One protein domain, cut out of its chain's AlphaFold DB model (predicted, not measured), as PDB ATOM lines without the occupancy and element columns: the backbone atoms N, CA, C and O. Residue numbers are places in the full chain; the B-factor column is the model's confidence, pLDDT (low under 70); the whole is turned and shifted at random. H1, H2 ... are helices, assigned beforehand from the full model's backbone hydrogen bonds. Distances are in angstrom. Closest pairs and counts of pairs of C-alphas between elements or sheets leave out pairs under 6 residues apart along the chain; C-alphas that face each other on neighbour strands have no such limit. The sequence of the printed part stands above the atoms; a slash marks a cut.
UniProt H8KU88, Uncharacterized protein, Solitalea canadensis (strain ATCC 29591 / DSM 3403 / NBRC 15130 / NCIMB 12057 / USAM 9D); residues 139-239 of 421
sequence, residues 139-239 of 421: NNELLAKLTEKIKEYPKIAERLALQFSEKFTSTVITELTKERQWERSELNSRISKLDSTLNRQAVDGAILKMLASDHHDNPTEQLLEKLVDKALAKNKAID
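This is residues 139 to 239 of the 421 residues of an uncharacterized protein of Solitalea canadensis (strain ATCC 29591 / DSM 3403 / NBRC 15130 / NCIMB 12057 / USAM 9D) (UniProt H8KU88). H5 runs through the core of this small helical body, with the longest helix, H6, crossing it on one side and H2 and H3 packed on the other. H1 lies across the end of H5 where residues 208 to 212 run out, and the short H4 stands to the side, loosely placed, touching no helix. The printed part has 101 residues with six named helices, H1 to H6 in chain order, and no named strand; the class is all helix. The whole is compact, with a radius of gyration of the C-alphas of 12.8 A and spans of 36 by 26 by 23 A.

Start at H6, residues 221 to 237, and look for the hub, H5, residues 197 to 212, which touches it with residues 199 to 206 alone. The closest C-alphas are those of Ala 202 and Ala 231, 5.8 A apart, and the two helices run opposite ways at a steep tilt of 49 degrees. H2, residues 155 to 163, touches H5 opposite ways at a shallow tilt of 34.8 degrees, only just short of steep; its Glu 158 has its C-alpha 4.6 A from that of Gly 205. H3, residues 166 to 177, touches H5 the same way at a shallow tilt of 26 degrees, with the C-alphas of Ile 173 and Leu 208 closest at 6.8 A. H1, residues 140 to 152, touches H5 with residues 147 to 151 alone, about perpendicular at 84 degrees; the closest C-alphas are those of Thr 147 and Ala 212, 4.8 A apart. H1 and H2 only just touch, with 3 pairs of C-alphas within 8 A, and only at the corner, Ile 150 to Ile 156 at 5.7 A between C-alphas. H4, residues 184 to 191, is near H6 and apart from H1 and H2. Every O i to N i+4 pair is within hydrogen-bond range in H1, H2, H3, H4 and H6; in H5 it is 10 of 12.

Find C-alpha 140 at (84.132, 229.213, 13.973), where H1 begins its 18.5 A. H2 spans 12.2 A, H3 16.4 A and H4 10.9 A. H5 runs 23.2 A from C-alpha 197 at (91.129, 219.938, 39.941). H6 runs 23.8 A to C-alpha 237 at (75.760, 221.490, 47.840).

The C-alphas farthest apart are those of Glu 179 and Asp 239, at 37.8 A. The printed part has no cut and no long link. The model's mean pLDDT over the printed part is 71.1; residues 179 to 199 and 214 to 239 are under 70.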
ATOM      1  N   ASN A 139      87.016 225.376  15.186       90.25
ATOM      2  CA  ASN A 139      86.835 226.475  14.235       90.25
ATOM      3  C   ASN A 139      85.507 227.227  14.464       90.25
ATOM      4  O   ASN A 139      84.647 226.780  15.224       90.25
ATOM      5  N   ASN A 140      85.316 228.361  13.783       88.31
ATOM      6  CA  ASN A 140      84.132 229.213  13.973       88.31
ATOM      7  C   ASN A 140      82.802 228.492  13.674       88.31
ATOM      8  O   ASN A 140      81.804 228.775  14.335       88.31
ATOM      9  N   GLU A 141      82.774 227.552  12.723       90.75
ATOM     10  CA  GLU A 141      81.560 226.787  12.400       90.75
ATOM     11  C   GLU A 141      81.155 225.862  13.556       90.75
ATOM     12  O   GLU A 141      80.001 225.880  13.993       90.75
ATOM     13  N   LEU A 142      82.105 225.088  14.088       92.88
ATOM     14  CA  LEU A 142      81.871 224.211  15.232       92.88
ATOM     15  C   LEU A 142      81.428 225.014  16.459       92.88
ATOM     16  O   LEU A 142      80.486 224.626  17.145       92.88
ATOM     17  N   LEU A 143      82.088 226.141  16.727       91.38
ATOM     18  CA  LEU A 143      81.780 226.985  17.879       91.38
ATOM     19  C   LEU A 143      80.387 227.613  17.800       91.38
ATOM     20  O   LEU A 143      79.718 227.717  18.830       91.38
ATOM     21  N   ALA A 144      79.935 227.998  16.602       89.94
ATOM     22  CA  ALA A 144      78.582 228.502  16.391       89.94
ATOM     23  C   ALA A 144      77.534 227.430  16.736       89.94
ATOM     24  O   ALA A 144      76.658 227.684  17.564       89.94
ATOM     25  N   LYS A 145      77.689 226.211  16.191       92.00
ATOM     26  CA  LYS A 145      76.802 225.068  16.486       92.00
ATOM     27  C   LYS A 145      76.833 224.692  17.973       92.00
ATOM     28  O   LYS A 145      75.787 224.521  18.590       92.00
ATOM     29  N   LEU A 146      78.024 224.614  18.572       92.62
ATOM     30  CA  LEU A 146      78.196 224.308  19.996       92.62
ATOM     31  C   LEU A 146      77.490 225.340  20.884       92.62
ATOM     32  O   LEU A 146      76.805 224.975  21.835       92.62
ATOM     33  N   THR A 147      77.638 226.628  20.572       89.25
ATOM     34  CA  THR A 147      77.004 227.717  21.326       89.25
ATOM     35  C   THR A 147      75.482 227.627  21.255       89.25
ATOM     36  O   THR A 147      74.818 227.733  22.285       89.25
ATOM     37  N   GLU A 148      74.923 227.384  20.068       89.25
ATOM     38  CA  GLU A 148      73.485 227.165  19.881       89.25
ATOM     39  C   GLU A 148      72.982 225.982  20.720       89.25
ATOM     40  O   GLU A 148      72.024 226.124  21.483       89.25
ATOM     41  N   LYS A 149      73.696 224.853  20.687       87.25
ATOM     42  CA  LYS A 149      73.354 223.665  21.477       87.25
ATOM     43  C   LYS A 149      73.458 223.887  22.981       87.25
ATOM     44  O   LYS A 149      72.593 223.424  23.716       87.25
ATOM     45  N   ILE A 150      74.456 224.628  23.469       87.19
ATOM     46  CA  ILE A 150      74.556 224.971  24.898       87.19
ATOM     47  C   ILE A 150      73.393 225.879  25.330       87.19
ATOM     48  O   ILE A 150      72.910 225.737  26.454       87.19
ATOM     49  N   LYS A 151      72.914 226.791  24.472       84.06
ATOM     50  CA  LYS A 151      71.716 227.596  24.777       84.06
ATOM     51  C   LYS A 151      70.471 226.722  24.900       84.06
ATOM     52  O   LYS A 151      69.689 226.917  25.827       84.06
ATOM     53  N   GLU A 152      70.298 225.782  23.973       83.75
ATOM     54  CA  GLU A 152      69.161 224.857  23.951       83.75
ATOM     55  C   GLU A 152      69.203 223.897  25.153       83.75
ATOM     56  O   GLU A 152      68.217 223.742  25.877       83.75
ATOM     57  N   TYR A 153      70.381 223.329  25.432       82.94
ATOM     58  CA  TYR A 153      70.619 222.352  26.493       82.94
ATOM     59  C   TYR A 153      71.872 222.707  27.314       82.94
ATOM     60  O   TYR A 153      72.952 222.145  27.102       82.94
ATOM     61  N   PRO A 154      71.752 223.559  28.351       82.25
ATOM     62  CA  PRO A 154      72.901 224.029  29.135       82.25
ATOM     63  C   PRO A 154      73.757 222.931  29.779       82.25
ATOM     64  O   PRO A 154      74.928 223.159  30.078       82.25
ATOM     65  N   LYS A 155      73.202 221.732  30.002       80.81
ATOM     66  CA  LYS A 155      73.935 220.574  30.542       80.81
ATOM     67  C   LYS A 155      75.076 220.102  29.634       80.81
ATOM     68  O   LYS A 155      76.050 219.555  30.137       80.81
ATOM     69  N   ILE A 156      75.006 220.371  28.331       87.56
ATOM     70  CA  ILE A 156      76.070 220.046  27.373       87.56
ATOM     71  C   ILE A 156      77.411 220.665  27.793       87.56
ATOM     72  O   ILE A 156      78.454 220.024  27.691       87.56
ATOM     73  N   ALA A 157      77.389 221.882  28.338       86.62
ATOM     74  CA  ALA A 157      78.594 222.540  28.835       86.62
ATOM     75  C   ALA A 157      79.222 221.816  30.039       86.62
ATOM     76  O   ALA A 157      80.443 221.780  30.162       86.62
ATOM     77  N   GLU A 158      78.402 221.226  30.919       83.25
ATOM     78  CA  GLU A 158      78.899 220.400  32.030       83.25
ATOM     79  C   GLU A 158      79.528 219.116  31.491       83.25
ATOM     80  O   GLU A 158      80.622 218.756  31.912       83.25
ATOM     81  N   ARG A 159      78.884 218.466  30.511       86.56
ATOM     82  CA  ARG A 159      79.422 217.262  29.867       86.56
ATOM     83  C   ARG A 159      80.764 217.529  29.185       86.56
ATOM     84  O   ARG A 159      81.692 216.750  29.377       86.56
ATOM     85  N   LEU A 160      80.881 218.640  28.449       91.25
ATOM     86  CA  LEU A 160      82.139 219.060  27.830       91.25
ATOM     87  C   LEU A 160      83.242 219.203  28.885       91.25
ATOM     88  O   LEU A 160      84.293 218.590  28.755       91.25
ATOM     89  N   ALA A 161      82.977 219.940  29.964       87.38
ATOM     90  CA  ALA A 161      83.978 220.192  30.995       87.38
ATOM     91  C   ALA A 161      84.343 218.952  31.837       87.38
ATOM     92  O   ALA A 161      85.471 218.843  32.313       87.38
ATOM     93  N   LEU A 162      83.399 218.030  32.048       82.06
ATOM     94  CA  LEU A 162      83.613 216.828  32.861       82.06
ATOM     95  C   LEU A 162      84.297 215.697  32.090       82.06
ATOM     96  O   LEU A 162      85.101 214.973  32.676       82.06
ATOM     97  N   GLN A 163      83.969 215.524  30.807       86.00
ATOM     98  CA  GLN A 163      84.375 214.336  30.050       86.00
ATOM     99  C   GLN A 163      85.540 214.567  29.082       86.00
ATOM    100  O   GLN A 163      86.218 213.601  28.734       86.00
ATOM    101  N   PHE A 164      85.798 215.809  28.662       90.94
ATOM    102  CA  PHE A 164      86.937 216.139  27.801       90.94
ATOM    103  C   PHE A 164      88.135 216.610  28.620       90.94
ATOM    104  O   PHE A 164      88.016 217.056  29.764       90.94
ATOM    105  N   SER A 165      89.320 216.525  28.021       88.88
ATOM    106  CA  SER A 165      90.555 216.955  28.652       88.88
ATOM    107  C   SER A 165      90.529 218.449  28.974       88.88
ATOM    108  O   SER A 165      89.962 219.282  28.258       88.88
ATOM    109  N   GLU A 166      91.222 218.809  30.051       84.75
ATOM    110  CA  GLU A 166      91.418 220.204  30.450       84.75
ATOM    111  C   GLU A 166      92.015 221.037  29.303       84.75
ATOM    112  O   GLU A 166      91.620 222.183  29.075       84.75
ATOM    113  N   LYS A 167      92.949 220.441  28.550       86.94
ATOM    114  CA  LYS A 167      93.600 221.071  27.402       86.94
ATOM    115  C   LYS A 167      92.582 221.393  26.311       86.94
ATOM    116  O   LYS A 167      92.548 222.532  25.853       86.94
ATOM    117  N   PHE A 168      91.758 220.421  25.919       92.38
ATOM    118  CA  PHE A 168      90.752 220.607  24.878       92.38
ATOM    119  C   PHE A 168      89.695 221.637  25.292       92.38
ATOM    120  O   PHE A 168      89.428 222.585  24.554       92.38
ATOM    121  N   THR A 169      89.171 221.527  26.515       89.56
ATOM    122  CA  THR A 169      88.196 222.481  27.068       89.56
ATOM    123  C   THR A 169      88.760 223.904  27.104       89.56
ATOM    124  O   THR A 169      88.102 224.852  26.669       89.56
ATOM    125  N   SER A 170      90.021 224.062  27.520       83.94
ATOM    126  CA  SER A 170      90.712 225.358  27.514       83.94
ATOM    127  C   SER A 170      90.892 225.913  26.096       83.94
ATOM    128  O   SER A 170      90.796 227.126  25.900       83.94
ATOM    129  N   THR A 171      91.128 225.053  25.098       89.38
ATOM    130  CA  THR A 171      91.150 225.447  23.682       89.38
ATOM    131  C   THR A 171      89.781 225.958  23.242       89.38
ATOM    132  O   THR A 171      89.714 227.065  22.720       89.38
ATOM    133  N   VAL A 172      88.690 225.238  23.519       90.19
ATOM    134  CA  VAL A 172      87.323 225.679  23.173       90.19
ATOM    135  C   VAL A 172      86.998 227.041  23.793       90.19
ATOM    136  O   VAL A 172      86.574 227.955  23.087       90.19
ATOM    137  N   ILE A 173      87.258 227.212  25.092       84.38
ATOM    138  CA  ILE A 173      87.049 228.488  25.796       84.38
ATOM    139  C   ILE A 173      87.919 229.598  25.185       84.38
ATOM    140  O   ILE A 173      87.453 230.722  24.984       84.38
ATOM    141  N   THR A 174      89.177 229.293  24.857       81.38
ATOM    142  CA  THR A 174      90.090 230.251  24.218       81.38
ATOM    143  C   THR A 174      89.557 230.704  22.864       81.38
ATOM    144  O   THR A 174      89.541 231.899  22.591       81.38
ATOM    145  N   GLU A 175      89.116 229.783  22.011       85.38
ATOM    146  CA  GLU A 175      88.616 230.129  20.681       85.38
ATOM    147  C   GLU A 175      87.305 230.931  20.755       85.38
ATOM    148  O   GLU A 175      87.187 231.956  20.088       85.38
ATOM    149  N   LEU A 176      86.373 230.568  21.649       81.75
ATOM    150  CA  LEU A 176      85.123 231.320  21.880       81.75
ATOM    151  C   LEU A 176      85.345 232.760  22.361       81.75
ATOM    152  O   LEU A 176      84.470 233.617  22.206       81.75
ATOM    153  N   THR A 177      86.494 233.026  22.981       76.12
ATOM    154  CA  THR A 177      86.838 234.341  23.527       76.12
ATOM    155  C   THR A 177      87.709 235.177  22.591       76.12
ATOM    156  O   THR A 177      87.814 236.376  22.826       76.12
ATOM    157  N   LYS A 178      88.269 234.618  21.505       74.12
ATOM    158  CA  LYS A 178      89.170 235.343  20.581       74.12
ATOM    159  C   LYS A 178      88.557 236.598  19.960       74.12
ATOM    160  O   LYS A 178      89.266 237.585  19.782       74.12
ATOM    161  N   GLU A 179      87.274 236.554  19.609       59.91
ATOM    162  CA  GLU A 179      86.567 237.681  18.981       59.91
ATOM    163  C   GLU A 179      85.920 238.629  20.004       59.91
ATOM    164  O   GLU A 179      85.445 239.709  19.652       59.91
ATOM    165  N   ARG A 180      85.918 238.257  21.291       64.44
ATOM    166  CA  ARG A 180      85.388 239.083  22.380       64.44
ATOM    167  C   ARG A 180      86.550 239.906  22.939       64.44
ATOM    168  O   ARG A 180      87.601 239.351  23.230       64.44
ATOM    169  N   GLN A 181      86.389 241.223  23.100       52.09
ATOM    170  CA  GLN A 181      87.417 242.161  23.609       52.09
ATOM    171  C   GLN A 181      87.809 241.937  25.091       52.09
ATOM    172  O   GLN A 181      88.097 242.876  25.827       52.09
ATOM    173  N   TRP A 182      87.770 240.700  25.571       56.31
ATOM    174  CA  TRP A 182      88.050 240.338  26.945       56.31
ATOM    175  C   TRP A 182      89.561 240.226  27.171       56.31
ATOM    176  O   TRP A 182      90.284 239.580  26.409       56.31
ATOM    177  N   GLU A 183      90.051 240.808  28.264       54.16
ATOM    178  CA  GLU A 183      91.383 240.533  28.786       54.16
ATOM    179  C   GLU A 183      91.512 239.070  29.251       54.16
ATOM    180  O   GLU A 183      91.277 238.705  30.402       54.16
ATOM    181  N   ARG A 184      91.947 238.218  28.321       52.66
ATOM    182  CA  ARG A 184      92.345 236.809  28.501       52.66
ATOM    183  C   ARG A 184      93.244 236.562  29.726       52.66
ATOM    184  O   ARG A 184      93.214 235.483  30.316       52.66
ATOM    185  N   SER A 185      94.049 237.552  30.108       55.69
ATOM    186  CA  SER A 185      94.901 237.540  31.304       55.69
ATOM    187  C   SER A 185      94.104 237.496  32.603       55.69
ATOM    188  O   SER A 185      94.526 236.840  33.553       55.69
ATOM    189  N   GLU A 186      92.948 238.151  32.649       56.41
ATOM    190  CA  GLU A 186      92.156 238.289  33.862       56.41
ATOM    191  C   GLU A 186      91.407 236.996  34.198       56.41
ATOM    192  O   GLU A 186      91.486 236.527  35.336       56.41
ATOM    193  N   LEU A 187      90.802 236.347  33.195       57.06
ATOM    194  CA  LEU A 187      90.201 235.017  33.338       57.06
ATOM    195  C   LEU A 187      91.242 233.980  33.784       57.06
ATOM    196  O   LEU A 187      91.043 233.290  34.783       57.06
ATOM    197  N   ASN A 188      92.387 233.927  33.098       58.94
ATOM    198  CA  ASN A 188      93.462 232.985  33.418       58.94
ATOM    199  C   ASN A 188      94.049 233.219  34.821       58.94
ATOM    200  O   ASN A 188      94.366 232.255  35.515       58.94
ATOM    201  N   SER A 189      94.151 234.477  35.270       60.75
ATOM    202  CA  SER A 189      94.621 234.817  36.624       60.75
ATOM    203  C   SER A 189      93.644 234.430  37.741       60.75
ATOM    204  O   SER A 189      94.051 234.286  38.894       60.75
ATOM    205  N   ARG A 190      92.349 234.307  37.424       58.59
ATOM    206  CA  ARG A 190      91.299 233.909  38.373       58.59
ATOM    207  C   ARG A 190      91.147 232.393  38.409       58.59
ATOM    208  O   ARG A 190      91.061 231.839  39.498       58.59
ATOM    209  N   ILE A 191      91.214 231.727  37.252       54.84
ATOM    210  CA  ILE A 191      91.241 230.258  37.150       54.84
ATOM    211  C   ILE A 191      92.440 229.687  37.920       54.84
ATOM    212  O   ILE A 191      92.274 228.741  38.684       54.84
ATOM    213  N   SER A 192      93.623 230.304  37.815       60.09
ATOM    214  CA  SER A 192      94.822 229.850  38.538       60.09
ATOM    215  C   SER A 192      94.736 229.984  40.064       60.09
ATOM    216  O   SER A 192      95.514 229.357  40.776       60.09
ATOM    217  N   LYS A 193      93.791 230.771  40.600       56.59
ATOM    218  CA  LYS A 193      93.549 230.889  42.051       56.59
ATOM    219  C   LYS A 193      92.600 229.816  42.596       56.59
ATOM    220  O   LYS A 193      92.455 229.708  43.810       56.59
ATOM    221  N   LEU A 194      91.952 229.036  41.730       53.50
ATOM    222  CA  LEU A 194      90.909 228.064  42.086       53.50
ATOM    223  C   LEU A 194      91.432 226.621  42.203       53.50
ATOM    224  O   LEU A 194      90.628 225.689  42.219       53.50
ATOM    225  N   ASP A 195      92.757 226.470  42.309       49.50
ATOM    226  CA  ASP A 195      93.609 225.305  42.009       49.50
ATOM    227  C   ASP A 195      93.376 224.041  42.873       49.50
ATOM    228  O   ASP A 195      94.263 223.495  43.526       49.50
ATOM    229  N   SER A 196      92.145 223.537  42.860       55.88
ATOM    230  CA  SER A 196      91.856 222.118  43.035       55.88
ATOM    231  C   SER A 196      91.161 221.634  41.766       55.88
ATOM    232  O   SER A 196      90.231 222.276  41.275       55.88
ATOM    233  N   THR A 197      91.619 220.517  41.207       51.59
ATOM    234  CA  THR A 197      91.129 219.938  39.941       51.59
ATOM    235  C   THR A 197      89.606 219.773  39.902       51.59
ATOM    236  O   THR A 197      88.993 220.006  38.863       51.59
ATOM    237  N   LEU A 198      88.984 219.484  41.053       51.28
ATOM    238  CA  LEU A 198      87.532 219.354  41.226       51.28
ATOM    239  C   LEU A 198      86.754 220.648  40.920       51.28
ATOM    240  O   LEU A 198      85.606 220.607  40.482       51.28
ATOM    241  N   ASN A 199      87.370 221.811  41.146       61.03
ATOM    242  CA  ASN A 199      86.745 223.113  40.926       61.03
ATOM    243  C   ASN A 199      86.799 223.543  39.460       61.03
ATOM    244  O   ASN A 199      85.926 224.284  39.013       61.03
ATOM    245  N   ARG A 200      87.798 223.080  38.704       70.94
ATOM    246  CA  ARG A 200      88.043 223.578  37.350       70.94
ATOM    247  C   ARG A 200      86.963 223.158  36.363       70.94
ATOM    248  O   ARG A 200      86.454 224.011  35.654       70.94
ATOM    249  N   GLN A 201      86.534 221.898  36.381       76.31
ATOM    250  CA  GLN A 201      85.485 221.416  35.471       76.31
ATOM    251  C   GLN A 201      84.142 222.123  35.722       76.31
ATOM    252  O   GLN A 201      83.444 222.517  34.789       76.31
ATOM    253  N   ALA A 202      83.794 222.361  36.992       72.19
ATOM    254  CA  ALA A 202      82.593 223.116  37.350       72.19
ATOM    255  C   ALA A 202      82.664 224.577  36.867       72.19
ATOM    256  O   ALA A 202      81.670 225.124  36.380       72.19
ATOM    257  N   VAL A 203      83.841 225.199  36.982       74.06
ATOM    258  CA  VAL A 203      84.109 226.563  36.508       74.06
ATOM    259  C   VAL A 203      84.073 226.634  34.980       74.06
ATOM    260  O   VAL A 203      83.374 227.487  34.441       74.06
ATOM    261  N   ASP A 204      84.730 225.711  34.282       80.12
ATOM    262  CA  ASP A 204      84.751 225.638  32.818       80.12
ATOM    263  C   ASP A 204      83.337 225.441  32.256       80.12
ATOM    264  O   ASP A 204      82.915 226.166  31.354       80.12
ATOM    265  N   GLY A 205      82.544 224.545  32.855       81.44
ATOM    266  CA  GLY A 205      81.140 224.359  32.491       81.44
ATOM    267  C   GLY A 205      80.289 225.617  32.715       81.44
ATOM    268  O   GLY A 205      79.390 225.912  31.924       81.44
ATOM    269  N   ALA A 206      80.564 226.398  33.765       76.69
ATOM    270  CA  ALA A 206      79.891 227.676  34.003       76.69
ATOM    271  C   ALA A 206      80.305 228.752  32.983       76.69
ATOM    272  O   ALA A 206      79.440 229.463  32.464       76.69
ATOM    273  N   ILE A 207      81.598 228.839  32.657       78.62
ATOM    274  CA  ILE A 207      82.139 229.755  31.643       78.62
ATOM    275  C   ILE A 207      81.519 229.452  30.279       78.62
ATOM    276  O   ILE A 207      81.030 230.364  29.621       78.62
ATOM    277  N   LEU A 208      81.474 228.183  29.872       84.62
ATOM    278  CA  LEU A 208      80.893 227.761  28.598       84.62
ATOM    279  C   LEU A 208      79.415 228.165  28.467       84.62
ATOM    280  O   LEU A 208      79.020 228.710  27.439       84.62
ATOM    281  N   LYS A 209      78.603 227.985  29.518       83.31
ATOM    282  CA  LYS A 209      77.195 228.440  29.530       83.31
ATOM    283  C   LYS A 209      77.070 229.952  29.399       83.31
ATOM    284  O   LYS A 209      76.209 230.438  28.673       83.31
ATOM    285  N   MET A 210      77.916 230.688  30.112       78.12
ATOM    286  CA  MET A 210      77.934 232.147  30.066       78.12
ATOM    287  C   MET A 210      78.335 232.650  28.676       78.12
ATOM    288  O   MET A 210      77.678 233.533  28.130       78.12
ATOM    289  N   LEU A 211      79.376 232.066  28.078       78.50
ATOM    290  CA  LEU A 211      79.795 232.383  26.714       78.50
ATOM    291  C   LEU A 211      78.693 232.059  25.702       78.50
ATOM    292  O   LEU A 211      78.542 232.788  24.722       78.50
ATOM    293  N   ALA A 212      77.909 231.010  25.955       81.12
ATOM    294  CA  ALA A 212      76.806 230.635  25.091       81.12
ATOM    295  C   ALA A 212      75.580 231.551  25.220       81.12
ATOM    296  O   ALA A 212      74.912 231.772  24.222       81.12
ATOM    297  N   SER A 213      75.264 232.107  26.393       72.62
ATOM    298  CA  SER A 213      74.163 233.077  26.519       72.62
ATOM    299  C   SER A 213      74.438 234.345  25.694       72.62
ATOM    300  O   SER A 213      75.556 234.850  25.727       72.62
ATOM    301  N   ASP A 214      73.431 234.861  24.970       56.38
ATOM    302  CA  ASP A 214      73.470 236.008  24.024       56.38
ATOM    303  C   ASP A 214      73.889 237.371  24.620       56.38
ATOM    304  O   ASP A 214      73.614 238.435  24.065       56.38
ATOM    305  N   HIS A 215      74.574 237.371  25.757       53.12
ATOM    306  CA  HIS A 215      75.268 238.536  26.262       53.12
ATOM    307  C   HIS A 215      76.441 238.854  25.320       53.12
ATOM    308  O   HIS A 215      77.559 238.362  25.468       53.12
ATOM    309  N   HIS A 216      76.148 239.690  24.321       44.47
ATOM    310  CA  HIS A 216      77.135 240.449  23.549       44.47
ATOM    311  C   HIS A 216      77.960 241.389  24.438       44.47
ATOM    312  O   HIS A 216      79.042 241.816  24.037       44.47
ATOM    313  N   ASP A 217      77.473 241.682  25.644       48.97
ATOM    314  CA  ASP A 217      78.197 242.466  26.630       48.97
ATOM    315  C   ASP A 217      79.210 241.604  27.381       48.97
ATOM    316  O   ASP A 217      78.921 240.495  27.836       48.97
ATOM    317  N   ASN A 218      80.415 242.156  27.516       50.91
ATOM    318  CA  ASN A 218      81.496 241.588  28.306       50.91
ATOM    319  C   ASN A 218      80.962 241.252  29.715       50.91
ATOM    320  O   ASN A 218      80.474 242.162  30.395       50.91
ATOM    321  N   PRO A 219      80.994 239.982  30.166       55.41
ATOM    322  CA  PRO A 219      80.500 239.634  31.487       55.41
ATOM    323  C   PRO A 219      81.282 240.438  32.522       55.41
ATOM    324  O   PRO A 219      82.497 240.300  32.643       55.41
ATOM    325  N   THR A 220      80.586 241.314  33.252       55.34
ATOM    326  CA  THR A 220      81.229 242.118  34.298       55.34
ATOM    327  C   THR A 220      81.959 241.210  35.282       55.34
ATOM    328  O   THR A 220      81.486 240.115  35.586       55.34
ATOM    329  N   GLU A 221      83.059 241.702  35.838       53.00
ATOM    330  CA  GLU A 221      83.865 241.041  36.867       53.00
ATOM    331  C   GLU A 221      83.017 240.400  37.987       53.00
ATOM    332  O   GLU A 221      83.198 239.237  38.344       53.00
ATOM    333  N   GLN A 222      81.986 241.117  38.444       56.75
ATOM    334  CA  GLN A 222      81.036 240.653  39.460       56.75
ATOM    335  C   GLN A 222      80.151 239.480  39.014       56.75
ATOM    336  O   GLN A 222      79.691 238.704  39.852       56.75
ATOM    337  N   LEU A 223      79.855 239.353  37.717       61.16
ATOM    338  CA  LEU A 223      79.088 238.229  37.176       61.16
ATOM    339  C   LEU A 223      79.947 236.962  37.154       61.16
ATOM    340  O   LEU A 223      79.462 235.902  37.542       61.16
ATOM    341  N   LEU A 224      81.219 237.086  36.765       58.50
ATOM    342  CA  LEU A 224      82.185 235.986  36.790       58.50
ATOM    343  C   LEU A 224      82.416 235.486  38.214       58.50
ATOM    344  O   LEU A 224      82.319 234.286  38.450       58.50
ATOM    345  N   GLU A 225      82.637 236.391  39.169       59.12
ATOM    346  CA  GLU A 225      82.795 236.031  40.585       59.12
ATOM    347  C   GLU A 225      81.555 235.322  41.126       59.12
ATOM    348  O   GLU A 225      81.667 234.228  41.667       59.12
ATOM    349  N   LYS A 226      80.352 235.850  40.872       64.50
ATOM    350  CA  LYS A 226      79.106 235.190  41.290       64.50
ATOM    351  C   LYS A 226      78.903 233.821  40.646       64.50
ATOM    352  O   LYS A 226      78.361 232.930  41.297       64.50
ATOM    353  N   LEU A 227      79.262 233.646  39.374       63.00
ATOM    354  CA  LEU A 227      79.126 232.366  38.676       63.00
ATOM    355  C   LEU A 227      80.129 231.336  39.188       63.00
ATOM    356  O   LEU A 227      79.745 230.189  39.404       63.00
ATOM    357  N   VAL A 228      81.371 231.755  39.423       63.59
ATOM    358  CA  VAL A 228      82.422 230.934  40.025       63.59
ATOM    359  C   VAL A 228      82.027 230.552  41.447       63.59
ATOM    360  O   VAL A 228      81.935 229.366  41.742       63.59
ATOM    361  N   ASP A 229      81.668 231.512  42.298       65.31
ATOM    362  CA  ASP A 229      81.226 231.257  43.671       65.31
ATOM    363  C   ASP A 229      80.011 230.330  43.707       65.31
ATOM    364  O   ASP A 229      79.949 229.408  44.520       65.31
ATOM    365  N   LYS A 230      79.059 230.509  42.783       65.69
ATOM    366  CA  LYS A 230      77.903 229.620  42.646       65.69
ATOM    367  C   LYS A 230      78.305 228.229  42.165       65.69
ATOM    368  O   LYS A 230      77.750 227.264  42.674       65.69
ATOM    369  N   ALA A 231      79.228 228.096  41.216       63.00
ATOM    370  CA  ALA A 231      79.711 226.800  40.738       63.00
ATOM    371  C   ALA A 231      80.451 226.037  41.848       63.00
ATOM    372  O   ALA A 231      80.190 224.855  42.060       63.00
ATOM    373  N   LEU A 232      81.286 226.734  42.623       62.16
ATOM    374  CA  LEU A 232      82.015 226.197  43.774       62.16
ATOM    375  C   LEU A 232      81.077 225.829  44.933       62.16
ATOM    376  O   LEU A 232      81.220 224.768  45.538       62.16
ATOM    377  N   ALA A 233      80.090 226.679  45.228       61.19
ATOM    378  CA  ALA A 233      79.079 226.415  46.247       61.19
ATOM    379  C   ALA A 233      78.152 225.264  45.840       61.19
ATOM    380  O   ALA A 233      77.794 224.448  46.684       61.19
ATOM    381  N   LYS A 234      77.807 225.151  44.549       55.56
ATOM    382  CA  LYS A 234      77.052 224.013  44.018       55.56
ATOM    383  C   LYS A 234      77.885 222.737  44.136       55.56
ATOM    384  O   LYS A 234      77.356 221.762  44.624       55.56
ATOM    385  N   ASN A 235      79.191 222.750  43.870       51.03
ATOM    386  CA  ASN A 235      80.052 221.575  44.086       51.03
ATOM    387  C   ASN A 235      80.127 221.106  45.558       51.03
ATOM    388  O   ASN A 235      80.395 219.937  45.805       51.03
ATOM    389  N   LYS A 236      79.830 221.989  46.528       43.44
ATOM    390  CA  LYS A 236      79.638 221.650  47.954       43.44
ATOM    391  C   LYS A 236      78.194 221.301  48.353       43.44
ATOM    392  O   LYS A 236      78.000 220.738  49.418       43.44
ATOM    393  N   ALA A 237      77.193 221.678  47.557       41.59
ATOM    394  CA  ALA A 237      75.760 221.490  47.840       41.59
ATOM    395  C   ALA A 237      75.062 220.505  46.875       41.59
ATOM    396  O   ALA A 237      73.861 220.257  46.996       41.59
ATOM    397  N   ILE A 238      75.805 219.944  45.914       46.00
ATOM    398  CA  ILE A 238      75.398 218.810  45.072       46.00
ATOM    399  C   ILE A 238      75.158 217.561  45.934       46.00
ATOM    400  O   ILE A 238      74.382 216.714  45.519       46.00
ATOM    401  N   ASP A 239      75.678 217.521  47.166       42.78
ATOM    402  CA  ASP A 239      75.322 216.504  48.161       42.78
ATOM    403  C   ASP A 239      73.857 216.592  48.649       42.78
ATOM    404  O   ASP A 239      73.396 215.655  49.288       42.78
TER     405      ASP A 239